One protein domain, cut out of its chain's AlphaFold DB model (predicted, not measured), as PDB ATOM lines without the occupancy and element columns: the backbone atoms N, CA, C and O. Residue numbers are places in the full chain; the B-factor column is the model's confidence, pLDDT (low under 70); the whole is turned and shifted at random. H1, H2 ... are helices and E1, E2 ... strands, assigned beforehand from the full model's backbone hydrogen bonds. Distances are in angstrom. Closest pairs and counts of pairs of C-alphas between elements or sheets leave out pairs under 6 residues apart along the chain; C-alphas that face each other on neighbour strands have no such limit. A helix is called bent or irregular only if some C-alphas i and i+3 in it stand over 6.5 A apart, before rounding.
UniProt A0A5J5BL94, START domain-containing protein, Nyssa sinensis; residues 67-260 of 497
ATOM      1  N   GLU A  67     138.193 197.555 184.240       75.38
ATOM      2  CA  GLU A  67     138.734 196.618 185.232       75.38
ATOM      3  C   GLU A  67     138.047 195.246 185.165       75.38
ATOM      4  O   GLU A  67     138.707 194.210 185.247       75.38
ATOM      5  N   VAL A  68     136.722 195.223 184.971       76.69
ATOM      6  CA  VAL A  68     135.948 193.975 184.818       76.69
ATOM      7  C   VAL A  68     136.390 193.255 183.549       76.69
ATOM      8  O   VAL A  68     136.536 192.031 183.535       76.69
ATOM      9  N   HIS A  69     136.633 194.013 182.478       78.25
ATOM     10  CA  HIS A  69     137.091 193.462 181.210       78.25
ATOM     11  C   HIS A  69     138.511 192.880 181.297       78.25
ATOM     12  O   HIS A  69     138.768 191.796 180.777       78.25
ATOM     13  N   GLU A  70     139.430 193.565 181.978       81.88
ATOM     14  CA  GLU A  70     140.786 193.064 182.220       81.88
ATOM     15  C   GLU A  70     140.762 191.784 183.068       81.88
ATOM     16  O   GLU A  70     141.341 190.769 182.675       81.88
ATOM     17  N   ALA A  71     140.016 191.792 184.177       81.12
ATOM     18  CA  ALA A  71     139.911 190.640 185.066       81.12
ATOM     19  C   ALA A  71     139.306 189.411 184.380       81.12
ATOM     20  O   ALA A  71     139.818 188.298 184.533       81.12
ATOM     21  N   LYS A  72     138.274 189.627 183.557       81.75
ATOM     22  CA  LYS A  72     137.693 188.610 182.679       81.75
ATOM     23  C   LYS A  72     138.755 187.955 181.796       81.75
ATOM     24  O   LYS A  72     138.814 186.730 181.707       81.75
ATOM     25  N   ASN A  73     139.585 188.758 181.129       83.81
ATOM     26  CA  ASN A  73     140.588 188.247 180.197       83.81
ATOM     27  C   ASN A  73     141.701 187.472 180.924       83.81
ATOM     28  O   ASN A  73     142.141 186.439 180.419       83.81
ATOM     29  N   ILE A  74     142.108 187.911 182.121       85.38
ATOM     30  CA  ILE A  74     143.070 187.188 182.971       85.38
ATOM     31  C   ILE A  74     142.502 185.829 183.398       85.38
ATOM     32  O   ILE A  74     143.188 184.815 183.264       85.38
ATOM     33  N   CYS A  75     141.254 185.783 183.875       84.69
ATOM     34  CA  CYS A  75     140.616 184.531 184.295       84.69
ATOM     35  C   CYS A  75     140.468 183.560 183.116       84.69
ATOM     36  O   CYS A  75     140.842 182.394 183.227       84.69
ATOM     37  N   LEU A  76     140.026 184.047 181.952       83.00
ATOM     38  CA  LEU A  76     139.978 183.248 180.726       83.00
ATOM     39  C   LEU A  76     141.345 182.671 180.344       83.00
ATOM     40  O   LEU A  76     141.441 181.490 180.013       83.00
ATOM     41  N   ALA A  77     142.401 183.481 180.399       87.00
ATOM     42  CA  ALA A  77     143.743 183.021 180.080       87.00
ATOM     43  C   ALA A  77     144.235 181.968 181.093       87.00
ATOM     44  O   ALA A  77     144.839 180.975 180.690       87.00
ATOM     45  N   ALA A  78     143.952 182.143 182.391       89.50
ATOM     46  CA  ALA A  78     144.301 181.173 183.433       89.50
ATOM     47  C   ALA A  78     143.580 179.831 183.222       89.50
ATOM     48  O   ALA A  78     144.183 178.766 183.344       89.50
ATOM     49  N   PHE A  79     142.308 179.882 182.830       88.31
ATOM     50  CA  PHE A  79     141.539 178.702 182.449       88.31
ATOM     51  C   PHE A  79     142.133 177.991 181.228       88.31
ATOM     52  O   PHE A  79     142.335 176.779 181.269       88.31
ATOM     53  N   LEU A  80     142.463 178.726 180.158       85.50
ATOM     54  CA  LEU A  80     143.104 178.146 178.972       85.50
ATOM     55  C   LEU A  80     144.441 177.479 179.314       85.50
ATOM     56  O   LEU A  80     144.734 176.399 178.799       85.50
ATOM     57  N   GLU A  81     145.227 178.084 180.206       89.38
ATOM     58  CA  GLU A  81     146.483 177.506 180.681       89.38
ATOM     59  C   GLU A  81     146.247 176.188 181.426       89.38
ATOM     60  O   GLU A  81     146.906 175.192 181.130       89.38
ATOM     61  N   ILE A  82     145.266 176.138 182.332       90.75
ATOM     62  CA  ILE A  82     144.902 174.920 183.071       90.75
ATOM     63  C   ILE A  82     144.451 173.799 182.135       90.75
ATOM     64  O   ILE A  82     144.924 172.667 182.255       90.75
ATOM     65  N   MET A  83     143.598 174.113 181.160       87.62
ATOM     66  CA  MET A  83     143.151 173.136 180.166       87.62
ATOM     67  C   MET A  83     144.312 172.639 179.298       87.62
ATOM     68  O   MET A  83     144.384 171.450 178.989       87.62
ATOM     69  N   THR A  84     145.250 173.521 178.949       86.50
ATOM     70  CA  THR A  84     146.460 173.154 178.202       86.50
ATOM     71  C   THR A  84     147.354 172.223 179.021       86.50
ATOM     72  O   THR A  84     147.739 171.170 178.524       86.50
ATOM     73  N   MET A  85     147.612 172.542 180.293       88.88
ATOM     74  CA  MET A  85     148.397 171.691 181.195       88.88
ATOM     75  C   MET A  85     147.750 170.310 181.388       88.88
ATOM     76  O   MET A  85     148.441 169.292 181.387       88.88
ATOM     77  N   ALA A  86     146.420 170.253 181.500       86.56
ATOM     78  CA  ALA A  86     145.680 168.997 181.594       86.56
ATOM     79  C   ALA A  86     145.793 168.150 180.311       86.56
ATOM     80  O   ALA A  86     145.952 166.925 180.387       86.56
ATOM     81  N   LEU A  87     145.722 168.791 179.140       83.81
ATOM     82  CA  LEU A  87     145.887 168.154 177.830       83.81
ATOM     83  C   LEU A  87     147.306 167.608 177.640       83.81
ATOM     84  O   LEU A  87     147.466 166.445 177.273       83.81
ATOM     85  N   GLU A  88     148.328 168.413 177.934       85.06
ATOM     86  CA  GLU A  88     149.743 168.028 177.830       85.06
ATOM     87  C   GLU A  88     150.089 166.845 178.746       85.06
ATOM     88  O   GLU A  88     150.888 165.981 178.384       85.06
ATOM     89  N   ALA A  89     149.429 166.755 179.901       83.25
ATOM     90  CA  ALA A  89     149.556 165.640 180.831       83.25
ATOM     91  C   ALA A  89     148.720 164.399 180.456       83.25
ATOM     92  O   ALA A  89     148.657 163.447 181.232       83.25
ATOM     93  N   ASN A  90     148.090 164.375 179.273       79.50
ATOM     94  CA  ASN A  90     147.264 163.268 178.771       79.50
ATOM     95  C   ASN A  90     146.123 162.852 179.720       79.50
ATOM     96  O   ASN A  90     145.744 161.680 179.786       79.50
ATOM     97  N   THR A  91     145.512 163.801 180.430       73.44
ATOM     98  CA  THR A  91     144.456 163.507 181.419       73.44
ATOM     99  C   THR A  91     143.102 163.109 180.798       73.44
ATOM    100  O   THR A  91     142.138 162.865 181.520       73.44
ATOM    101  N   SER A  92     143.016 162.944 179.469       61.06
ATOM    102  CA  SER A  92     141.800 162.594 178.695       61.06
ATOM    103  C   SER A  92     140.691 163.661 178.702       61.06
ATOM    104  O   SER A  92     139.514 163.343 178.558       61.06
ATOM    105  N   VAL A  93     141.046 164.934 178.890       60.09
ATOM    106  CA  VAL A  93     140.111 166.067 178.811       60.09
ATOM    107  C   VAL A  93     140.067 166.573 177.364       60.09
ATOM    108  O   VAL A  93     140.920 167.349 176.964       60.09
ATOM    109  N   GLU A  94     139.110 166.119 176.548       54.16
ATOM    110  CA  GLU A  94     139.072 166.412 175.093       54.16
ATOM    111  C   GLU A  94     138.410 167.749 174.705       54.16
ATOM    112  O   GLU A  94     138.148 168.008 173.531       54.16
ATOM    113  N   THR A  95     138.151 168.644 175.655       48.66
ATOM    114  CA  THR A  95     137.521 169.935 175.357       48.66
ATOM    115  C   THR A  95     138.539 171.063 175.450       48.66
ATOM    116  O   THR A  95     138.780 171.598 176.528       48.66
ATOM    117  N   THR A  96     139.112 171.471 174.318       47.41
ATOM    118  CA  THR A  96     139.659 172.828 174.179       47.41
ATOM    119  C   THR A  96     138.509 173.719 173.712       47.41
ATOM    120  O   THR A  96     138.097 173.625 172.552       47.41
ATOM    121  N   PRO A  97     137.898 174.539 174.578       48.47
ATOM    122  CA  PRO A  97     136.873 175.451 174.106       48.47
ATOM    123  C   PRO A  97     137.508 176.519 173.207       48.47
ATOM    124  O   PRO A  97     138.564 177.071 173.507       48.47
ATOM    125  N   ALA A  98     136.862 176.797 172.073       44.12
ATOM    126  CA  ALA A  98     137.291 177.836 171.147       44.12
ATOM    127  C   ALA A  98     137.041 179.218 171.773       44.12
ATOM    128  O   ALA A  98     135.909 179.712 171.769       44.12
ATOM    129  N   PHE A  99     138.088 179.846 172.300       52.28
ATOM    130  CA  PHE A  99     138.041 181.219 172.799       52.28
ATOM    131  C   PHE A  99     138.941 182.139 171.964       52.28
ATOM    132  O   PHE A  99     139.859 181.684 171.293       52.28
ATOM    133  N   GLY A 100     138.581 183.428 171.924       53.34
ATOM    134  CA  GLY A 100     139.214 184.452 171.081       53.34
ATOM    135  C   GLY A 100     140.635 184.836 171.518       53.34
ATOM    136  O   GLY A 100     141.301 184.077 172.210       53.34
ATOM    137  N   SER A 101     141.081 186.041 171.136       56.31
ATOM    138  CA  SER A 101     142.449 186.600 171.239       56.31
ATOM    139  C   SER A 101     143.008 186.811 172.664       56.31
ATOM    140  O   SER A 101     143.575 187.855 172.965       56.31
ATOM    141  N   THR A 102     142.838 185.844 173.563       61.41
ATOM    142  CA  THR A 102     143.420 185.833 174.919       61.41
ATOM    143  C   THR A 102     144.740 185.060 174.982       61.41
ATOM    144  O   THR A 102     145.433 185.125 175.993       61.41
ATOM    145  N   GLU A 103     145.147 184.404 173.884       66.56
ATOM    146  CA  GLU A 103     146.474 183.778 173.742       66.56
ATOM    147  C   GLU A 103     147.619 184.766 174.014       66.56
ATOM    148  O   GLU A 103     148.664 184.376 174.529       66.56
ATOM    149  N   GLU A 104     147.404 186.058 173.742       71.62
ATOM    150  CA  GLU A 104     148.364 187.131 174.020       71.62
ATOM    151  C   GLU A 104     148.661 187.309 175.520       71.62
ATOM    152  O   GLU A 104     149.711 187.849 175.868       71.62
ATOM    153  N   LEU A 105     147.781 186.828 176.409       75.94
ATOM    154  CA  LEU A 105     147.964 186.882 177.862       75.94
ATOM    155  C   LEU A 105     148.690 185.655 178.425       75.94
ATOM    156  O   LEU A 105     149.316 185.765 179.474       75.94
ATOM    157  N   LEU A 106     148.711 184.510 177.730       78.31
ATOM    158  CA  LEU A 106     149.414 183.299 178.195       78.31
ATOM    159  C   LEU A 106     150.902 183.523 178.553       78.31
ATOM    160  O   LEU A 106     151.365 182.958 179.553       78.31
ATOM    161  N   PRO A 107     151.673 184.371 177.834       82.62
ATOM    162  CA  PRO A 107     153.045 184.702 178.218       82.62
ATOM    163  C   PRO A 107     153.187 185.262 179.642       82.62
ATOM    164  O   PRO A 107     154.251 185.107 180.238       82.62
ATOM    165  N   MET A 108     152.139 185.865 180.218       82.00
ATOM    166  CA  MET A 108     152.177 186.395 181.587       82.00
ATOM    167  C   MET A 108     152.293 185.290 182.654       82.00
ATOM    168  O   MET A 108     152.821 185.538 183.740       82.00
ATOM    169  N   PHE A 109     151.830 184.073 182.341       84.50
ATOM    170  CA  PHE A 109     151.922 182.890 183.207       84.50
ATOM    171  C   PHE A 109     153.187 182.075 182.951       84.50
ATOM    172  O   PHE A 109     153.722 181.451 183.864       84.50
ATOM    173  N   ARG A 110     153.686 182.109 181.711       82.75
ATOM    174  CA  ARG A 110     154.865 181.352 181.259       82.75
ATOM    175  C   ARG A 110     156.156 182.175 181.258       82.75
ATOM    176  O   ARG A 110     157.170 181.726 180.727       82.75
ATOM    177  N   GLY A 111     156.122 183.375 181.833       77.19
ATOM    178  CA  GLY A 111     157.265 184.280 181.900       77.19
ATOM    179  C   GLY A 111     158.485 183.671 182.608       77.19
ATOM    180  O   GLY A 111     158.361 182.685 183.346       77.19
ATOM    181  N   PRO A 112     159.681 184.248 182.391       77.00
ATOM    182  CA  PRO A 112     160.890 183.806 183.069       77.00
ATOM    183  C   PRO A 112     160.742 183.993 184.578       77.00
ATOM    184  O   PRO A 112     160.256 185.019 185.055       77.00
ATOM    185  N   VAL A 113     161.181 182.985 185.319       79.88
ATOM    186  CA  VAL A 113     161.151 182.988 186.778       79.88
ATOM    187  C   VAL A 113     162.167 184.018 187.298       79.88
ATOM    188  O   VAL A 113     163.279 184.083 186.758       79.88
ATOM    189  N   PRO A 114     161.831 184.837 188.313       78.69
ATOM    190  CA  PRO A 114     162.790 185.758 188.916       78.69
ATOM    191  C   PRO A 114     164.057 185.041 189.429       78.69
ATOM    192  O   PRO A 114     163.988 183.874 189.822       78.69
ATOM    193  N   PRO A 115     165.224 185.711 189.473       77.62
ATOM    194  CA  PRO A 115     166.448 185.104 189.997       77.62
ATOM    195  C   PRO A 115     166.272 184.574 191.429       77.62
ATOM    196  O   PRO A 115     165.774 185.289 192.297       77.62
ATOM    197  N   GLY A 116     166.711 183.336 191.680       76.50
ATOM    198  CA  GLY A 116     166.606 182.675 192.991       76.50
ATOM    199  C   GLY A 116     165.261 181.990 193.267       76.50
ATOM    200  O   GLY A 116     165.069 181.445 194.352       76.50
ATOM    201  N   MET A 117     164.346 182.003 192.297       82.19
ATOM    202  CA  MET A 117     163.104 181.237 192.334       82.19
ATOM    203  C   MET A 117     163.134 180.086 191.324       82.19
ATOM    204  O   MET A 117     163.851 180.124 190.323       82.19
ATOM    205  N   ARG A 118     162.295 179.079 191.564       85.06
ATOM    206  CA  ARG A 118     162.009 177.976 190.639       85.06
ATOM    207  C   ARG A 118     160.504 177.783 190.485       85.06
ATOM    208  O   ARG A 118     159.730 178.233 191.326       85.06
ATOM    209  N   VAL A 119     160.108 177.084 189.426       87.25
ATOM    210  CA  VAL A 119     158.727 176.623 189.253       87.25
ATOM    211  C   VAL A 119     158.605 175.217 189.821       87.25
ATOM    212  O   VAL A 119     159.319 174.307 189.401       87.25
ATOM    213  N   GLU A 120     157.691 175.051 190.764       89.19
ATOM    214  CA  GLU A 120     157.209 173.757 191.224       89.19
ATOM    215  C   GLU A 120     155.884 173.468 190.525       89.19
ATOM    216  O   GLU A 120     154.893 174.172 190.722       89.19
ATOM    217  N   TYR A 121     155.893 172.434 189.687       90.94
ATOM    218  CA  TYR A 121     154.740 171.993 188.916       90.94
ATOM    219  C   TYR A 121     154.448 170.525 189.211       90.94
ATOM    220  O   TYR A 121     155.363 169.699 189.270       90.94
ATOM    221  N   SER A 122     153.178 170.197 189.414       93.31
ATOM    222  CA  SER A 122     152.740 168.818 189.631       93.31
ATOM    223  C   SER A 122     151.272 168.639 189.280       93.31
ATOM    224  O   SER A 122     150.474 169.567 189.414       93.31
ATOM    225  N   ILE A 123     150.929 167.419 188.875       94.19
ATOM    226  CA  ILE A 123     149.557 166.977 188.654       94.19
ATOM    227  C   ILE A 123     149.343 165.699 189.451       94.19
ATOM    228  O   ILE A 123     150.208 164.825 189.444       94.19
ATOM    229  N   GLU A 124     148.205 165.598 190.128       94.62
ATOM    230  CA  GLU A 124     147.789 164.383 190.824       94.62
ATOM    231  C   GLU A 124     146.311 164.113 190.564       94.62
ATOM    232  O   GLU A 124     145.512 165.045 190.454       94.62
ATOM    233  N   SER A 125     145.945 162.834 190.488       94.19
ATOM    234  CA  SER A 125     144.557 162.423 190.299       94.19
ATOM    235  C   SER A 125     144.093 161.466 191.384       94.19
ATOM    236  O   SER A 125     144.823 160.553 191.764       94.19
ATOM    237  N   ALA A 126     142.848 161.611 191.828       94.81
ATOM    238  CA  ALA A 126     142.216 160.645 192.715       94.81
ATOM    239  C   ALA A 126     140.720 160.535 192.457       94.81
ATOM    240  O   ALA A 126     140.087 161.451 191.938       94.81
ATOM    241  N   VAL A 127     140.145 159.407 192.865       95.44
ATOM    242  CA  VAL A 127     138.695 159.212 192.876       95.44
ATOM    243  C   VAL A 127     138.193 159.403 194.301       95.44
ATOM    244  O   VAL A 127     138.696 158.763 195.224       95.44
ATOM    245  N   VAL A 128     137.199 160.272 194.478       93.44
ATOM    246  CA  VAL A 128     136.610 160.601 195.781       93.44
ATOM    247  C   VAL A 128     135.108 160.312 195.804       93.44
ATOM    248  O   VAL A 128     134.431 160.517 194.792       93.44
ATOM    249  N   PRO A 129     134.551 159.865 196.947       92.75
ATOM    250  CA  PRO A 129     133.182 159.367 197.025       92.75
ATOM    251  C   PRO A 129     132.117 160.474 197.129       92.75
ATOM    252  O   PRO A 129     131.226 160.418 197.971       92.75
ATOM    253  N   VAL A 130     132.217 161.493 196.276       92.00
ATOM    254  CA  VAL A 130     131.334 162.668 196.232       92.00
ATOM    255  C   VAL A 130     130.963 162.936 194.776       92.00
ATOM    256  O   VAL A 130     131.782 162.723 193.889       92.00
ATOM    257  N   THR A 131     129.740 163.388 194.502       93.12
ATOM    258  CA  THR A 131     129.315 163.771 193.142       93.12
ATOM    259  C   THR A 131     129.910 165.122 192.727       93.12
ATOM    260  O   THR A 131     130.023 165.986 193.604       93.12
ATOM    261  N   PRO A 132     130.177 165.376 191.430       92.62
ATOM    262  CA  PRO A 132     130.833 166.608 190.989       92.62
ATOM    263  C   PRO A 132     130.194 167.912 191.502       92.62
ATOM    264  O   PRO A 132     130.933 168.732 192.041       92.62
ATOM    265  N   PRO A 133     128.855 168.102 191.474       90.44
ATOM    266  CA  PRO A 133     128.253 169.361 191.931       90.44
ATOM    267  C   PRO A 133     128.474 169.639 193.424       90.44
ATOM    268  O   PRO A 133     128.781 170.763 193.815       90.44
ATOM    269  N   ILE A 134     128.354 168.603 194.264       89.44
ATOM    270  CA  ILE A 134     128.602 168.713 195.710       89.44
ATOM    271  C   ILE A 134     130.079 169.022 195.951       89.44
ATOM    272  O   ILE A 134     130.398 169.919 196.724       89.44
ATOM    273  N   LEU A 135     130.978 168.319 195.257       90.88
ATOM    274  CA  LEU A 135     132.414 168.497 195.440       90.88
ATOM    275  C   LEU A 135     132.877 169.904 195.049       90.88
ATOM    276  O   LEU A 135     133.646 170.516 195.781       90.88
ATOM    277  N   VAL A 136     132.375 170.435 193.934       90.44
ATOM    278  CA  VAL A 136     132.665 171.805 193.494       90.44
ATOM    279  C   VAL A 136     132.117 172.821 194.494       90.44
ATOM    280  O   VAL A 136     132.829 173.753 194.857       90.44
ATOM    281  N   SER A 137     130.901 172.614 195.009       87.50
ATOM    282  CA  SER A 137     130.336 173.480 196.051       87.50
ATOM    283  C   SER A 137     131.194 173.514 197.317       87.50
ATOM    284  O   SER A 137     131.286 174.562 197.939       87.50
ATOM    285  N   MET A 138     131.833 172.401 197.688       85.19
ATOM    286  CA  MET A 138     132.750 172.333 198.834       85.19
ATOM    287  C   MET A 138     134.101 173.023 198.582       85.19
ATOM    288  O   MET A 138     134.882 173.181 199.514       85.19
ATOM    289  N   MET A 139     134.423 173.359 197.328       84.56
ATOM    290  CA  MET A 139     135.707 173.951 196.936       84.56
ATOM    291  C   MET A 139     135.632 175.464 196.709       84.56
ATOM    292  O   MET A 139     136.686 176.091 196.644       84.56
ATOM    293  N   LEU A 140     134.434 176.032 196.544       78.62
ATOM    294  CA  LEU A 140     134.192 177.367 195.981       78.62
ATOM    295  C   LEU A 140     134.304 178.553 196.960       78.62
ATOM    296  O   LEU A 140     133.857 179.653 196.637       78.62
ATOM    297  N   ASP A 141     134.931 178.365 198.115       62.03
ATOM    298  CA  ASP A 141     135.121 179.438 199.091       62.03
ATOM    299  C   ASP A 141     136.278 180.393 198.729       62.03
ATOM    300  O   ASP A 141     137.146 180.114 197.899       62.03
ATOM    301  N   VAL A 142     136.253 181.572 199.351       51.91
ATOM    302  CA  VAL A 142     137.230 182.663 199.234       51.91
ATOM    303  C   VAL A 142     138.551 182.271 199.898       51.91
ATOM    304  O   VAL A 142     138.587 182.094 201.110       51.91
ATOM    305  N   VAL A 143     139.657 182.208 199.141       60.19
ATOM    306  CA  VAL A 143     140.899 181.610 199.662       60.19
ATOM    307  C   VAL A 143     142.028 182.623 199.880       60.19
ATOM    308  O   VAL A 143     142.718 183.057 198.956       60.19
ATOM    309  N   MET A 144     142.297 182.925 201.150       61.47
ATOM    310  CA  MET A 144     143.662 183.222 201.575       61.47
ATOM    311  C   MET A 144     144.313 181.895 201.958       61.47
ATOM    312  O   MET A 144     143.882 181.266 202.917       61.47
ATOM    313  N   ALA A 145     145.319 181.452 201.202       67.00
ATOM    314  CA  ALA A 145     146.005 180.202 201.499       67.00
ATOM    315  C   ALA A 145     147.352 180.484 202.163       67.00
ATOM    316  O   ALA A 145     148.284 180.990 201.529       67.00
ATOM    317  N   GLU A 146     147.469 180.097 203.429       71.25
ATOM    318  CA  GLU A 146     148.752 179.939 204.099       71.25
ATOM    319  C   GLU A 146     149.070 178.445 204.225       71.25
ATOM    320  O   GLU A 146     148.344 177.665 204.841       71.25
ATOM    321  N   PHE A 147     150.151 178.011 203.580       74.81
ATOM    322  CA  PHE A 147     150.590 176.624 203.639       74.81
ATOM    323  C   PHE A 147     151.487 176.426 204.856       74.81
ATOM    324  O   PHE A 147     152.700 176.662 204.793       74.81
ATOM    325  N   HIS A 148     150.881 175.970 205.950       76.00
ATOM    326  CA  HIS A 148     151.591 175.630 207.178       76.00
ATOM    327  C   HIS A 148     152.299 174.288 207.040       76.00
ATOM    328  O   HIS A 148     151.672 173.250 206.793       76.00
ATOM    329  N   LEU A 149     153.611 174.301 207.259       81.94
ATOM    330  CA  LEU A 149     154.374 173.093 207.535       81.94
ATOM    331  C   LEU A 149     154.759 173.073 209.013       81.94
ATOM    332  O   LEU A 149     155.039 174.129 209.578       81.94
ATOM    333  N   PRO A 150     154.824 171.894 209.651       86.81
ATOM    334  CA  PRO A 150     155.212 171.792 211.049       86.81
ATOM    335  C   PRO A 150     156.739 171.909 211.214       86.81
ATOM    336  O   PRO A 150     157.388 171.025 211.772       86.81
ATOM    337  N   THR A 151     157.328 172.973 210.667       86.12
ATOM    338  CA  THR A 151     158.774 173.165 210.535       86.12
ATOM    339  C   THR A 151     159.187 174.525 211.106       86.12
ATOM    340  O   THR A 151     158.889 175.551 210.495       86.12
ATOM    341  N   PRO A 152     159.953 174.578 212.208       84.75
ATOM    342  CA  PRO A 152     160.308 175.842 212.860       84.75
ATOM    343  C   PRO A 152     161.417 176.634 212.164       84.75
ATOM    344  O   PRO A 152     161.744 177.745 212.581       84.75
ATOM    345  N   LEU A 153     162.016 176.073 211.110       84.25
ATOM    346  CA  LEU A 153     163.113 176.693 210.359       84.25
ATOM    347  C   LEU A 153     162.693 177.179 208.971       84.25
ATOM    348  O   LEU A 153     163.475 177.844 208.296       84.25
ATOM    349  N   VAL A 154     161.484 176.834 208.525       80.88
ATOM    350  CA  VAL A 154     161.010 177.169 207.183       80.88
ATOM    351  C   VAL A 154     159.682 177.884 207.295       80.88
ATOM    352  O   VAL A 154     158.717 177.341 207.818       80.88
ATOM    353  N   GLY A 155     159.671 179.129 206.818       77.75
ATOM    354  CA  GLY A 155     158.477 179.963 206.803       77.75
ATOM    355  C   GLY A 155     157.379 179.380 205.923       77.75
ATOM    356  O   GLY A 155     157.651 178.727 204.910       77.75
ATOM    357  N   ASN A 156     156.137 179.658 206.302       77.50
ATOM    358  CA  ASN A 156     154.972 179.279 205.518       77.50
ATOM    359  C   ASN A 156     155.004 179.944 204.141       77.50
ATOM    360  O   ASN A 156     155.491 181.066 203.972       77.50
ATOM    361  N   ARG A 157     154.431 179.260 203.151       79.25
ATOM    362  CA  ARG A 157     154.168 179.868 201.846       79.25
ATOM    363  C   ARG A 157     152.803 180.539 201.921       79.25
ATOM    364  O   ARG A 157     151.803 179.859 202.119       79.25
ATOM    365  N   LYS A 158     152.770 181.861 201.785       77.12
ATOM    366  CA  LYS A 158     151.530 182.642 201.733       77.12
ATOM    367  C   LYS A 158     151.227 182.977 200.285       77.12
ATOM    368  O   LYS A 158     152.074 183.562 199.612       77.12
ATOM    369  N   CYS A 159     150.049 182.599 199.810       77.12
ATOM    370  CA  CYS A 159     149.615 182.916 198.459       77.12
ATOM    371  C   CYS A 159     148.140 183.363 198.520       77.12
ATOM    372  O   CYS A 159     147.295 182.708 199.130       77.12
ATOM    373  N   HIS A 160     147.825 184.496 197.894       77.94
ATOM    374  CA  HIS A 160     146.468 185.041 197.838       77.94
ATOM    375  C   HIS A 160     145.907 184.799 196.443       77.94
ATOM    376  O   HIS A 160     146.542 185.169 195.456       77.94
ATOM    377  N   PHE A 161     144.738 184.176 196.330       81.38
ATOM    378  CA  PHE A 161     144.142 183.910 195.026       81.38
ATOM    379  C   PHE A 161     142.621 183.946 195.080       81.38
ATOM    380  O   PHE A 161     142.005 183.747 196.122       81.38
ATOM    381  N   VAL A 162     142.011 184.201 193.927       80.00
ATOM    382  CA  VAL A 162     140.574 184.020 193.747       80.00
ATOM    383  C   VAL A 162     140.337 182.663 193.115       80.00
ATOM    384  O   VAL A 162     140.978 182.320 192.119       80.00
ATOM    385  N   ARG A 163     139.404 181.913 193.698       86.69
ATOM    386  CA  ARG A 163     138.928 180.641 193.176       86.69
ATOM    387  C   ARG A 163     137.569 180.823 192.521       86.69
ATOM    388  O   ARG A 163     136.684 181.460 193.082       86.69
ATOM    389  N   TRP A 164     137.402 180.252 191.339       85.38
ATOM    390  CA  TRP A 164     136.136 180.252 190.613       85.38
ATOM    391  C   TRP A 164     135.960 178.921 189.883       85.38
ATOM    392  O   TRP A 164     136.934 178.210 189.650       85.38
ATOM    393  N   ALA A 165     134.726 178.554 189.548       87.56
ATOM    394  CA  ALA A 165     134.433 177.284 188.891       87.56
ATOM    395  C   ALA A 165     133.553 177.472 187.665       87.56
ATOM    396  O   ALA A 165     132.707 178.364 187.616       87.56
ATOM    397  N   ARG A 166     133.731 176.575 186.700       85.56
ATOM    398  CA  ARG A 166     132.958 176.530 185.465       85.56
ATOM    399  C   ARG A 166     132.694 175.099 185.044       85.56
ATOM    400  O   ARG A 166     133.622 174.297 184.963       85.56
ATOM    401  N   GLU A 167     131.448 174.808 184.704       87.06
ATOM    402  CA  GLU A 167     131.089 173.568 184.024       87.06
ATOM    403  C   GLU A 167     131.532 173.655 182.553       87.06
ATOM    404  O   GLU A 167     131.129 174.559 181.820       87.06
ATOM    405  N   ILE A 168     132.424 172.758 182.132       86.56
ATOM    406  CA  ILE A 168     132.996 172.722 180.772       86.56
ATOM    407  C   ILE A 168     132.304 171.696 179.867       86.56
ATOM    408  O   ILE A 168     132.369 171.802 178.644       86.56
ATOM    409  N   ALA A 169     131.645 170.710 180.470       85.94
ATOM    410  CA  ALA A 169     130.758 169.734 179.850       85.94
ATOM    411  C   ALA A 169     129.862 169.146 180.950       85.94
ATOM    412  O   ALA A 169     130.120 169.388 182.125       85.94
ATOM    413  N   GLN A 170     128.853 168.352 180.589       85.62
ATOM    414  CA  GLN A 170     127.917 167.769 181.557       85.62
ATOM    415  C   GLN A 170     128.641 167.084 182.734       85.62
ATOM    416  O   GLN A 170     129.352 166.098 182.529       85.62
ATOM    417  N   ASP A 171     128.440 167.612 183.946       86.50
ATOM    418  CA  ASP A 171     129.053 167.174 185.210       86.50
ATOM    419  C   ASP A 171     130.596 167.232 185.250       86.50
ATOM    420  O   ASP A 171     131.220 166.721 186.186       86.50
ATOM    421  N   ILE A 172     131.229 167.881 184.269       91.88
ATOM    422  CA  ILE A 172     132.671 168.134 184.226       91.88
ATOM    423  C   ILE A 172     132.920 169.605 184.529       91.88
ATOM    424  O   ILE A 172     132.521 170.489 183.773       91.88
ATOM    425  N   TRP A 173     133.649 169.860 185.605       92.38
ATOM    426  CA  TRP A 173     133.933 171.191 186.113       92.38
ATOM    427  C   TRP A 173     135.429 171.470 186.102       92.38
ATOM    428  O   TRP A 173     136.240 170.596 186.394       92.38
ATOM    429  N   ALA A 174     135.790 172.711 185.809       91.75
ATOM    430  CA  ALA A 174     137.114 173.252 186.054       91.75
ATOM    431  C   ALA A 174     137.002 174.299 187.162       91.75
ATOM    432  O   ALA A 174     136.267 175.276 187.021       91.75
ATOM    433  N   VAL A 175     137.716 174.083 188.261       92.25
ATOM    434  CA  VAL A 175     137.894 175.043 189.349       92.25
ATOM    435  C   VAL A 175     139.281 175.650 189.194       92.25
ATOM    436  O   VAL A 175     140.268 174.918 189.141       92.25
ATOM    437  N   ILE A 176     139.363 176.968 189.077       90.69
ATOM    438  CA  ILE A 176     140.573 177.695 188.698       90.69
ATOM    439  C   ILE A 176     140.973 178.646 189.820       90.69
ATOM    440  O   ILE A 176     140.148 179.414 190.314       90.69
ATOM    441  N   ASP A 177     142.257 178.618 190.162       89.44
ATOM    442  CA  ASP A 177     142.903 179.510 191.116       89.44
ATOM    443  C   ASP A 177     143.733 180.551 190.364       89.44
ATOM    444  O   ASP A 177     144.745 180.228 189.729       89.44
ATOM    445  N   THR A 178     143.336 181.818 190.473       85.00
ATOM    446  CA  THR A 178     144.058 182.948 189.878       85.00
ATOM    447  C   THR A 178     144.670 183.805 190.985       85.00
ATOM    448  O   THR A 178     143.937 184.398 191.778       85.00
ATOM    449  N   SER A 179     146.007 183.895 191.048       86.06
ATOM    450  CA  SER A 179     146.691 184.730 192.054       86.06
ATOM    451  C   SER A 179     146.264 186.197 191.973       86.06
ATOM    452  O   SER A 179     146.099 186.747 190.882       86.06
ATOM    453  N   SER A 180     146.153 186.851 193.130       80.31
ATOM    454  CA  SER A 180     145.932 188.295 193.211       80.31
ATOM    455  C   SER A 180     147.090 189.095 192.597       80.31
ATOM    456  O   SER A 180     146.865 190.203 192.116       80.31
ATOM    457  N   ASP A 181     148.292 188.508 192.496       79.75
ATOM    458  CA  ASP A 181     149.476 189.112 191.857       79.75
ATOM    459  C   ASP A 181     149.253 189.491 190.382       79.75
ATOM    460  O   ASP A 181     150.016 190.271 189.811       79.75
ATOM    461  N   TYR A 182     148.236 188.911 189.736       80.81
ATOM    462  CA  TYR A 182     147.871 189.224 188.355       80.81
ATOM    463  C   TYR A 182     146.949 190.448 188.234       80.81
ATOM    464  O   TYR A 182     146.688 190.880 187.115       80.81
ATOM    465  N   PHE A 183     146.509 191.045 189.350       79.19
ATOM    466  CA  PHE A 183     145.574 192.177 189.393       79.19
ATOM    467  C   PHE A 183     146.207 193.419 190.055       79.19
ATOM    468  O   PHE A 183     145.748 193.884 191.103       79.19
ATOM    469  N   PRO A 184     147.249 194.014 189.439       66.00
ATOM    470  CA  PRO A 184     148.089 195.042 190.062       66.00
ATOM    471  C   PRO A 184     147.341 196.331 190.441       66.00
ATOM    472  O   PRO A 184     147.828 197.091 191.273       66.00
ATOM    473  N   GLN A 185     146.168 196.593 189.851       64.19
ATOM    474  CA  GLN A 185     145.347 197.776 190.146       64.19
ATOM    475  C   GLN A 185     144.587 197.673 191.483       64.19
ATOM    476  O   GLN A 185     144.228 198.694 192.063       64.19
ATOM    477  N   ARG A 186     144.349 196.450 191.979       60.28
ATOM    478  CA  ARG A 186     143.581 196.153 193.208       60.28
ATOM    479  C   ARG A 186     144.450 195.618 194.342       60.28
ATOM    480  O   ARG A 186     143.980 195.483 195.461       60.28
ATOM    481  N   THR A 187     145.714 195.330 194.058       54.84
ATOM    482  CA  THR A 187     146.714 194.994 195.064       54.84
ATOM    483  C   THR A 187     147.749 196.117 195.102       54.84
ATOM    484  O   THR A 187     148.769 196.035 194.405       54.84
ATOM    485  N   PRO A 188     147.563 197.171 195.924       47.47
ATOM    486  CA  PRO A 188     148.725 197.892 196.418       47.47
ATOM    487  C   PRO A 188     149.673 196.834 196.986       47.47
ATOM    488  O   PRO A 188     149.215 195.823 197.515       47.47
ATOM    489  N   SER A 189     150.983 197.004 196.851       48.47
ATOM    490  CA  SER A 189     151.962 196.099 197.450       48.47
ATOM    491  C   SER A 189     151.806 196.095 198.981       48.47
ATOM    492  O   SER A 189     152.520 196.808 199.679       48.47
ATOM    493  N   ILE A 190     150.849 195.318 199.496       44.62
ATOM    494  CA  ILE A 190     150.600 195.032 200.919       44.62
ATOM    495  C   ILE A 190     151.741 194.156 201.469       44.62
ATOM    496  O   ILE A 190     151.920 193.998 202.672       44.62
ATOM    497  N   ILE A 191     152.560 193.608 200.573       48.28
ATOM    498  CA  ILE A 191     153.593 192.633 200.870       48.28
ATOM    499  C   ILE A 191     154.874 193.364 201.274       48.28
ATOM    500  O   ILE A 191     155.513 194.041 200.461       48.28
ATOM    501  N   ASN A 192     155.270 193.189 202.535       45.56
ATOM    502  CA  ASN A 192     156.602 193.542 203.005       45.56
ATOM    503  C   ASN A 192     157.654 192.912 202.067       45.56
ATOM    504  O   ASN A 192     157.630 191.698 201.864       45.56
ATOM    505  N   PRO A 193     158.618 193.679 201.521       46.56
ATOM    506  CA  PRO A 193     159.663 193.155 200.634       46.56
ATOM    507  C   PRO A 193     160.520 192.031 201.241       46.56
ATOM    508  O   PRO A 193     161.283 191.397 200.517       46.56
ATOM    509  N   SER A 194     160.425 191.835 202.559       45.47
ATOM    510  CA  SER A 194     161.162 190.866 203.364       45.47
ATOM    511  C   SER A 194     160.482 189.501 203.516       45.47
ATOM    512  O   SER A 194     161.138 188.585 204.002       45.47
ATOM    513  N   GLU A 195     159.207 189.332 203.142       52.88
ATOM    514  CA  GLU A 195     158.548 188.019 203.217       52.88
ATOM    515  C   GLU A 195     158.883 187.148 201.987       52.88
ATOM    516  O   GLU A 195     158.929 187.656 200.859       52.88
ATOM    517  N   PRO A 196     159.121 185.833 202.169       52.97
ATOM    518  CA  PRO A 196     159.358 184.920 201.060       52.97
ATOM    519  C   PRO A 196     158.111 184.843 200.173       52.97
ATOM    520  O   PRO A 196     157.086 184.272 200.534       52.97
ATOM    521  N   LYS A 197     158.211 185.435 198.984       64.62
ATOM    522  CA  LYS A 197     157.163 185.454 197.961       64.62
ATOM    523  C   LYS A 197     156.912 184.037 197.427       64.62
ATOM    524  O   LYS A 197     157.777 183.459 196.772       64.62
ATOM    525  N   CYS A 198     155.727 183.494 197.691       72.44
ATOM    526  CA  CYS A 198     155.104 182.473 196.851       72.44
ATOM    527  C   CYS A 198     154.266 183.211 195.814       72.44
ATOM    528  O   CYS A 198     153.376 183.969 196.192       72.44
ATOM    529  N   ARG A 199     154.517 182.983 194.525       79.81
ATOM    530  CA  ARG A 199     153.597 183.431 193.477       79.81
ATOM    531  C   ARG A 199     152.935 182.220 192.848       79.81
ATOM    532  O   ARG A 199     153.589 181.399 192.207       79.81
ATOM    533  N   ARG A 200     151.623 182.111 193.024       86.00
ATOM    534  CA  ARG A 200     150.821 181.028 192.451       86.00
ATOM    535  C   ARG A 200     150.567 181.321 190.972       86.00
ATOM    536  O   ARG A 200     149.900 182.299 190.644       86.00
ATOM    537  N   ARG A 201     151.118 180.502 190.074       90.06
ATOM    538  CA  ARG A 201     150.727 180.488 188.653       90.06
ATOM    539  C   ARG A 201     149.342 179.843 188.525       90.06
ATOM    540  O   ARG A 201     148.889 179.247 189.508       90.06
ATOM    541  N   PRO A 202     148.661 179.939 187.361       90.69
ATOM    542  CA  PRO A 202     147.382 179.269 187.163       90.69
ATOM    543  C   PRO A 202     147.446 177.830 187.665       90.69
ATOM    544  O   PRO A 202     148.248 177.024 187.193       90.69
ATOM    545  N   SER A 203     146.644 177.569 188.686       93.12
ATOM    546  CA  SER A 203     146.513 176.293 189.384       93.12
ATOM    547  C   SER A 203     145.023 175.992 189.495       93.12
ATOM    548  O   SER A 203     144.193 176.853 189.202       93.12
ATOM    549  N   GLY A 204     144.651 174.780 189.879       93.25
ATOM    550  CA  GLY A 204     143.240 174.440 189.991       93.25
ATOM    551  C   GLY A 204     142.980 172.948 189.989       93.25
ATOM    552  O   GLY A 204     143.896 172.135 190.094       93.25
ATOM    553  N   VAL A 205     141.712 172.584 189.851       94.56
ATOM    554  CA  VAL A 205     141.268 171.195 189.826       94.56
ATOM    555  C   VAL A 205     140.197 170.989 188.766       94.56
ATOM    556  O   VAL A 205     139.242 171.755 188.654       94.56
ATOM    557  N   ILE A 206     140.351 169.924 187.985       95.19
ATOM    558  CA  ILE A 206     139.307 169.430 187.090       95.19
ATOM    559  C   ILE A 206     138.560 168.325 187.829       95.19
ATOM    560  O   ILE A 206     139.173 167.377 188.318       95.19
ATOM    561  N   VAL A 207     137.241 168.447 187.907       95.44
ATOM    562  CA  VAL A 207     136.345 167.470 188.524       95.44
ATOM    563  C   VAL A 207     135.500 166.854 187.423       95.44
ATOM    564  O   VAL A 207     134.834 167.576 186.688       95.44
ATOM    565  N   ARG A 208     135.508 165.529 187.292       93.94
ATOM    566  CA  ARG A 208     134.706 164.825 186.280       93.94
ATOM    567  C   ARG A 208     133.992 163.612 186.869       93.94
ATOM    568  O   ARG A 208     134.477 163.047 187.855       93.94
ATOM    569  N   PRO A 209     132.872 163.168 186.276       93.69
ATOM    570  CA  PRO A 209     132.154 162.015 186.782       93.69
ATOM    571  C   PRO A 209     132.965 160.737 186.542       93.69
ATOM    572  O   PRO A 209     133.531 160.514 185.468       93.69
ATOM    573  N   ARG A 210     132.983 159.863 187.549       92.56
ATOM    574  CA  ARG A 210     133.571 158.523 187.496       92.56
ATOM    575  C   ARG A 210     132.610 157.548 188.169       92.56
ATOM    576  O   ARG A 210     132.652 157.364 189.381       92.56
ATOM    577  N   GLU A 211     131.739 156.925 187.378       88.75
ATOM    578  CA  GLU A 211     130.638 156.086 187.880       88.75
ATOM    579  C   GLU A 211     129.741 156.851 188.879       88.75
ATOM    580  O   GLU A 211     129.041 157.771 188.471       88.75
ATOM    581  N   TYR A 212     129.767 156.494 190.169       85.50
ATOM    582  CA  TYR A 212     129.007 157.146 191.250       85.50
ATOM    583  C   TYR A 212     129.828 158.180 192.039       85.50
ATOM    584  O   TYR A 212     129.368 158.705 193.054       85.50
ATOM    585  N   TYR A 213     131.056 158.437 191.597       92.69
ATOM    586  CA  TYR A 213     132.073 159.219 192.286       92.69
ATOM    587  C   TYR A 213     132.590 160.348 191.392       92.69
ATOM    588  O   TYR A 213     132.190 160.483 190.233       92.69
ATOM    589  N   SER A 214     133.499 161.153 191.934       94.69
ATOM    590  CA  SER A 214     134.239 162.151 191.165       94.69
ATOM    591  C   SER A 214     135.680 161.717 191.013       94.69
ATOM    592  O   SER A 214     136.303 161.287 191.981       94.69
ATOM    593  N   GLU A 215     136.227 161.876 189.818       96.25
ATOM    594  CA  GLU A 215     137.669 161.929 189.629       96.25
ATOM    595  C   GLU A 215     138.100 163.394 189.688       96.25
ATOM    596  O   GLU A 215     137.589 164.229 188.938       96.25
ATOM    597  N   VAL A 216     139.019 163.696 190.601       95.69
ATOM    598  CA  VAL A 216     139.685 164.992 190.700       95.69
ATOM    599  C   VAL A 216     141.047 164.900 190.038       95.69
ATOM    600  O   VAL A 216     141.773 163.934 190.256       95.69
ATOM    601  N   ILE A 217     141.396 165.906 189.247       95.69
ATOM    602  CA  ILE A 217     142.713 166.079 188.636       95.69
ATOM    603  C   ILE A 217     143.212 167.441 189.094       95.69
ATOM    604  O   ILE A 217     142.784 168.476 188.580       95.69
ATOM    605  N   TRP A 218     144.065 167.438 190.106       95.25
ATOM    606  CA  TRP A 218     144.603 168.651 190.699       95.25
ATOM    607  C   TRP A 218     145.878 169.061 189.974       95.25
ATOM    608  O   TRP A 218     146.740 168.223 189.716       95.25
ATOM    609  N   ILE A 219     146.002 170.345 189.660       95.19
ATOM    610  CA  ILE A 219     147.140 170.941 188.968       95.19
ATOM    611  C   ILE A 219     147.689 172.051 189.854       95.19
ATOM    612  O   ILE A 219     147.010 173.037 190.135       95.19
ATOM    613  N   GLU A 220     148.934 171.885 190.283       93.06
ATOM    614  CA  GLU A 220     149.659 172.871 191.077       93.06
ATOM    615  C   GLU A 220     150.819 173.441 190.287       93.06
ATOM    616  O   GLU A 220     151.638 172.689 189.756       93.06
ATOM    617  N   ASN A 221     150.901 174.769 190.256       91.81
ATOM    618  CA  ASN A 221     151.944 175.502 189.565       91.81
ATOM    619  C   ASN A 221     152.328 176.738 190.388       91.81
ATOM    620  O   ASN A 221     151.580 177.713 190.460       91.81
ATOM    621  N   ASN A 222     153.490 176.705 191.036       88.38
ATOM    622  CA  ASN A 222     153.922 177.764 191.947       88.38
ATOM    623  C   ASN A 222     155.354 178.216 191.631       88.38
ATOM    624  O   ASN A 222     156.245 177.397 191.419       88.38
ATOM    625  N   GLU A 223     155.588 179.527 191.635       86.94
ATOM    626  CA  GLU A 223     156.919 180.131 191.675       86.94
ATOM    627  C   GLU A 223     157.335 180.304 193.136       86.94
ATOM    628  O   GLU A 223     156.663 180.995 193.909       86.94
ATOM    629  N   VAL A 224     158.438 179.669 193.522       82.31
ATOM    630  CA  VAL A 224     158.880 179.618 194.918       82.31
ATOM    631  C   VAL A 224     160.376 179.841 195.037       82.31
ATOM    632  O   VAL A 224     161.145 179.477 194.148       82.31
ATOM    633  N   TYR A 225     160.797 180.423 196.158       77.38
ATOM    634  CA  TYR A 225     162.208 180.484 196.519       77.38
ATOM    635  C   TYR A 225     162.750 179.095 196.840       77.38
ATOM    636  O   TYR A 225     162.058 178.258 197.428       77.38
ATOM    637  N   GLU A 226     164.016 178.869 196.498       70.56
ATOM    638  CA  GLU A 226     164.723 177.704 197.015       70.56
ATOM    639  C   GLU A 226     164.853 177.814 198.536       70.56
ATOM    640  O   GLU A 226     165.222 178.859 199.080       70.56
ATOM    641  N   CYS A 227     164.511 176.730 199.233       71.50
ATOM    642  CA  CYS A 227     164.687 176.667 200.674       71.50
ATOM    643  C   CYS A 227     166.186 176.718 200.994       71.50
ATOM    644  O   CYS A 227     166.960 175.963 200.404       71.50
ATOM    645  N   GLN A 228     166.581 177.587 201.928       73.00
ATOM    646  CA  GLN A 228     167.953 177.623 202.440       73.00
ATOM    647  C   GLN A 228     168.332 176.270 203.053       73.00
ATOM    648  O   GLN A 228     167.477 175.574 203.603       73.00
ATOM    649  N   ASP A 229     169.615 175.916 202.999       81.38
ATOM    650  CA  ASP A 229     170.105 174.646 203.530       81.38
ATOM    651  C   ASP A 229     169.828 174.520 205.035       81.38
ATOM    652  O   ASP A 229     170.410 175.216 205.867       81.38
ATOM    653  N   ASN A 230     168.922 173.608 205.384       85.38
ATOM    654  CA  ASN A 230     168.587 173.215 206.748       85.38
ATOM    655  C   ASN A 230     168.083 171.760 206.750       85.38
ATOM    656  O   ASN A 230     167.964 171.141 205.694       85.38
ATOM    657  N   ILE A 231     167.767 171.200 207.922       86.94
ATOM    658  CA  ILE A 231     167.352 169.788 208.046       86.94
ATOM    659  C   ILE A 231     166.091 169.431 207.239       86.94
ATOM    660  O   ILE A 231     165.904 168.267 206.913       86.94
ATOM    661  N   TYR A 232     165.249 170.410 206.895       85.62
ATOM    662  CA  TYR A 232     164.028 170.240 206.106       85.62
ATOM    663  C   TYR A 232     164.228 170.457 204.605       85.62
ATOM    664  O   TYR A 232     163.298 170.202 203.834       85.62
ATOM    665  N   SER A 233     165.400 170.933 204.163       85.62
ATOM    666  CA  SER A 233     165.606 171.356 202.773       85.62
ATOM    667  C   SER A 233     165.327 170.222 201.785       85.62
ATOM    668  O   SER A 233     164.669 170.454 200.773       85.62
ATOM    669  N   ALA A 234     165.723 168.984 202.103       85.94
ATOM    670  CA  ALA A 234     165.431 167.812 201.281       85.94
ATOM    671  C   ALA A 234     163.917 167.584 201.128       85.94
ATOM    672  O   ALA A 234     163.423 167.451 200.008       85.94
ATOM    673  N   SER A 235     163.169 167.578 202.235       84.38
ATOM    674  CA  SER A 235     161.717 167.347 202.232       84.38
ATOM    675  C   SER A 235     160.959 168.460 201.517       84.38
ATOM    676  O   SER A 235     160.019 168.187 200.777       84.38
ATOM    677  N   ILE A 236     161.383 169.714 201.675       83.12
ATOM    678  CA  ILE A 236     160.745 170.864 201.020       83.12
ATOM    679  C   ILE A 236     161.062 170.903 199.530       83.12
ATOM    680  O   ILE A 236     160.172 171.134 198.715       83.12
ATOM    681  N   ASN A 237     162.316 170.642 199.158       81.44
ATOM    682  CA  ASN A 237     162.751 170.682 197.765       81.44
ATOM    683  C   ASN A 237     162.260 169.483 196.936       81.44
ATOM    684  O   ASN A 237     162.339 169.522 195.712       81.44
ATOM    685  N   SER A 238     161.709 168.448 197.576       78.94
ATOM    686  CA  SER A 238     161.113 167.284 196.907       78.94
ATOM    687  C   SER A 238     159.745 167.536 196.252       78.94
ATOM    688  O   SER A 238     159.228 166.648 195.579       78.94
ATOM    689  N   ASN A 239     159.134 168.710 196.473       76.50
ATOM    690  CA  ASN A 239     157.755 169.046 196.081       76.50
ATOM    691  C   ASN A 239     156.656 168.165 196.735       76.50
ATOM    692  O   ASN A 239     155.475 168.287 196.414       76.50
ATOM    693  N   LEU A 240     157.000 167.307 197.705       76.25
ATOM    694  CA  LEU A 240     156.014 166.492 198.431       76.25
ATOM    695  C   LEU A 240     155.069 167.331 199.296       76.25
ATOM    696  O   LEU A 240     153.907 166.981 199.485       76.25
ATOM    697  N   ALA A 241     155.576 168.438 199.835       78.19
ATOM    698  CA  ALA A 241     154.878 169.247 200.823       78.19
ATOM    699  C   ALA A 241     153.840 170.210 200.228       78.19
ATOM    700  O   ALA A 241     152.905 170.590 200.931       78.19
ATOM    701  N   PHE A 242     154.012 170.597 198.961       82.06
ATOM    702  CA  PHE A 242     153.309 171.727 198.340       82.06
ATOM    703  C   PHE A 242     152.723 171.418 196.950       82.06
ATOM    704  O   PHE A 242     152.111 172.293 196.344       82.06
ATOM    705  N   GLY A 243     152.906 170.198 196.436       87.94
ATOM    706  CA  GLY A 243     152.386 169.794 195.130       87.94
ATOM    707  C   GLY A 243     150.915 169.362 195.142       87.94
ATOM    708  O   GLY A 243     150.274 169.242 196.186       87.94
ATOM    709  N   ALA A 244     150.391 169.041 193.958       91.81
ATOM    710  CA  ALA A 244     149.019 168.585 193.720       91.81
ATOM    711  C   ALA A 244     148.642 167.371 194.580       91.81
ATOM    712  O   ALA A 244     147.528 167.276 195.093       91.81
ATOM    713  N   ARG A 245     149.608 166.479 194.822       90.06
ATOM    714  CA  ARG A 245     149.423 165.317 195.694       90.06
ATOM    715  C   ARG A 245     149.066 165.691 197.125       90.06
ATOM    716  O   ARG A 245     148.224 165.031 197.731       90.06
ATOM    717  N   ARG A 246     149.635 166.777 197.658       87.25
ATOM    718  CA  ARG A 246     149.269 167.263 198.991       87.25
ATOM    719  C   ARG A 246     147.807 167.695 199.026       87.25
ATOM    720  O   ARG A 246     147.101 167.318 199.953       87.25
ATOM    721  N   TRP A 247     147.349 168.428 198.018       88.25
ATOM    722  CA  TRP A 247     145.960 168.874 197.936       88.25
ATOM    723  C   TRP A 247     144.961 167.729 197.818       88.25
ATOM    724  O   TRP A 247     143.955 167.716 198.525       88.25
ATOM    725  N   VAL A 248     145.270 166.738 196.984       90.88
ATOM    726  CA  VAL A 248     144.464 165.521 196.859       90.88
ATOM    727  C   VAL A 248     144.376 164.782 198.198       90.88
ATOM    728  O   VAL A 248     143.276 164.455 198.643       90.88
ATOM    729  N   ASN A 249     145.505 164.578 198.882       88.06
ATOM    730  CA  ASN A 249     145.531 163.922 200.192       88.06
ATOM    731  C   ASN A 249     144.752 164.704 201.245       88.06
ATOM    732  O   ASN A 249     143.999 164.115 202.015       88.06
ATOM    733  N   THR A 250     144.891 166.024 201.243       86.81
ATOM    734  CA  THR A 250     144.135 166.937 202.091       86.81
ATOM    735  C   THR A 250     142.622 166.804 201.864       86.81
ATOM    736  O   THR A 250     141.865 166.678 202.827       86.81
ATOM    737  N   LEU A 251     142.170 166.791 200.605       89.31
ATOM    738  CA  LEU A 251     140.759 166.612 200.264       89.31
ATOM    739  C   LEU A 251     140.248 165.255 200.752       89.31
ATOM    740  O   LEU A 251     139.216 165.182 201.415       89.31
ATOM    741  N   ILE A 252     140.984 164.182 200.457       88.31
ATOM    742  CA  ILE A 252     140.645 162.831 200.913       88.31
ATOM    743  C   ILE A 252     140.569 162.798 202.443       88.31
ATOM    744  O   ILE A 252     139.620 162.250 202.992       88.31
ATOM    745  N   TRP A 253     141.519 163.424 203.137       85.38
ATOM    746  CA  TRP A 253     141.559 163.479 204.596       85.38
ATOM    747  C   TRP A 253     140.347 164.202 205.198       85.38
ATOM    748  O   TRP A 253     139.748 163.702 206.150       85.38
ATOM    749  N   LYS A 254     139.931 165.329 204.610       86.19
ATOM    750  CA  LYS A 254     138.705 166.046 204.998       86.19
ATOM    751  C   LYS A 254     137.465 165.164 204.827       86.19
ATOM    752  O   LYS A 254     136.732 164.935 205.784       86.19
ATOM    753  N   LEU A 255     137.305 164.550 203.654       87.38
ATOM    754  CA  LEU A 255     136.187 163.641 203.380       87.38
ATOM    755  C   LEU A 255     136.152 162.445 204.344       87.38
ATOM    756  O   LEU A 255     135.085 162.028 204.791       87.38
ATOM    757  N   LYS A 256     137.322 161.910 204.697       86.50
ATOM    758  CA  LYS A 256     137.479 160.828 205.675       86.50
ATOM    759  C   LYS A 256     137.038 161.235 207.080       86.50
ATOM    760  O   LYS A 256     136.329 160.482 207.754       86.50
ATOM    761  N   ARG A 257     137.390 162.446 207.517       85.38
ATOM    762  CA  ARG A 257     136.922 163.001 208.798       85.38
ATOM    763  C   ARG A 257     135.410 163.159 208.829       85.38
ATOM    764  O   ARG A 257     134.788 162.763 209.819       85.38
ATOM    765  N   ASP A 258     134.811 163.615 207.739       83.81
ATOM    766  CA  ASP A 258     133.360 163.778 207.636       83.81
ATOM    767  C   ASP A 258     132.599 162.456 207.749       83.81
ATOM    768  O   ASP A 258     131.524 162.413 208.352       83.81
ATOM    769  N   ILE A 259     133.156 161.345 207.263       86.19
ATOM    770  CA  ILE A 259     132.510 160.022 207.346       86.19
ATOM    771  C   ILE A 259     132.898 159.207 208.587       86.19
ATOM    772  O   ILE A 259     132.257 158.187 208.854       86.19
ATOM    773  N   SER A 260     133.890 159.658 209.362       88.50
ATOM    774  CA  SER A 260     134.367 158.985 210.581       88.50
ATOM    775  C   SER A 260     133.241 158.681 211.577       88.50
ATOM    776  O   SER A 260     132.221 159.383 211.644       88.50
TER     777      SER A 260
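This is residues 67 to 260 of the 497 residues of the protein "START domain-containing protein" of Nyssa sinensis (UniProt A0A5J5BL94). A twisted sheet of six strands forms the body, with the long helix H1 laid across one face and H5 and the short H3 on the opposite face, in three layers with helices on both faces. H2 packs on H1, and H4 lies off the sheet after E6. The printed part has 194 residues, with five named helices and six named strands that follow along the chain as H1 H2 E1 H3 E2 E3 E4 E5 E6 H4 H5; the sheet runs E1 E6 E5 E4 E3 E2, antiparallel, and the class is mixed, helices and strands. It is compact, with a radius of gyration of the C-alphas of 17.0 A, and rounded, spanning 47 by 46 by 28 A.

H1, residues 67 to 88, begins at C-alpha 67 (138.734, 196.618, 185.232) and is 31.5 A long. H2 is residues 103 to 108, only just irregular, with C-alphas 104 and 107 6.7 A apart. E1, residues 117 to 128, is 33.8 A long; H3 is residues 132 to 137 and E2 residues 143 to 147. E3, residues 157 to 169, is 33.7 A long and bends by 63 degrees at residue 160. E4 is residues 172 to 179, E5 residues 203 to 210, and E6, residues 213 to 225, is 37.1 A long. H4 is residues 233 to 237, and H5, residues 244 to 259, is 23.1 A long and ends at C-alpha 259 (132.510, 160.022, 207.346).

E2 E3 E4 E5 E6 form a meander, each strand the antiparallel neighbour of the one before. E3 pairs with E2 over residues 157 to 161 (N 147 and O 157, 2.9 A) and with E4 over residues 161 to 169 (N 164 and O 176, 3.0 A). Within hydrogen-bond range are also N 175 and O 205 of E4 and E5, 2.8 A, N 206 and O 217 of E5 and E6, 2.9 A, and N 120 and O 222 of E1 and E6, 2.8 A. H1 runs across the strands at a height over the sheet of 9.2 A; its closest C-alphas to E4 are those of Phe 79 and Ile 176, 6.4 A. On the opposite face, H5 runs along the strands, over E1 and E6, at a height over the sheet of 10.1 A; the closest C-alphas of H5 and E6 are those of Ala 244 and Glu 220, 5.1 A. H3 is on the same face as H5, its closest C-alphas to E6 being those of Pro 132 and Ser 214, 5.6 A. H1, with residues 73 to 81 alone, touches H2 about perpendicular at 87 degrees, closest at the C-alphas of Ala 77 and Leu 106, 6.0 A. H4 is not on the sheet and touches no helix. In H1, H3, H4 and H5 every O i to N i+4 pair is within hydrogen-bond range; H2 has 0 of 2, and 2 of 3 O i to N i+3 pairs.

The C-alphas farthest apart are those of Ser 194 and Glu 211, 48.8 A. The printed part has no cut. The links H1 to H2 and E4 to E5 are long, with 14 and 23 residues. The mean pLDDT of the printed part is 80.6, and residues 92 to 103, 141 to 145 and 184 to 197 are under 70.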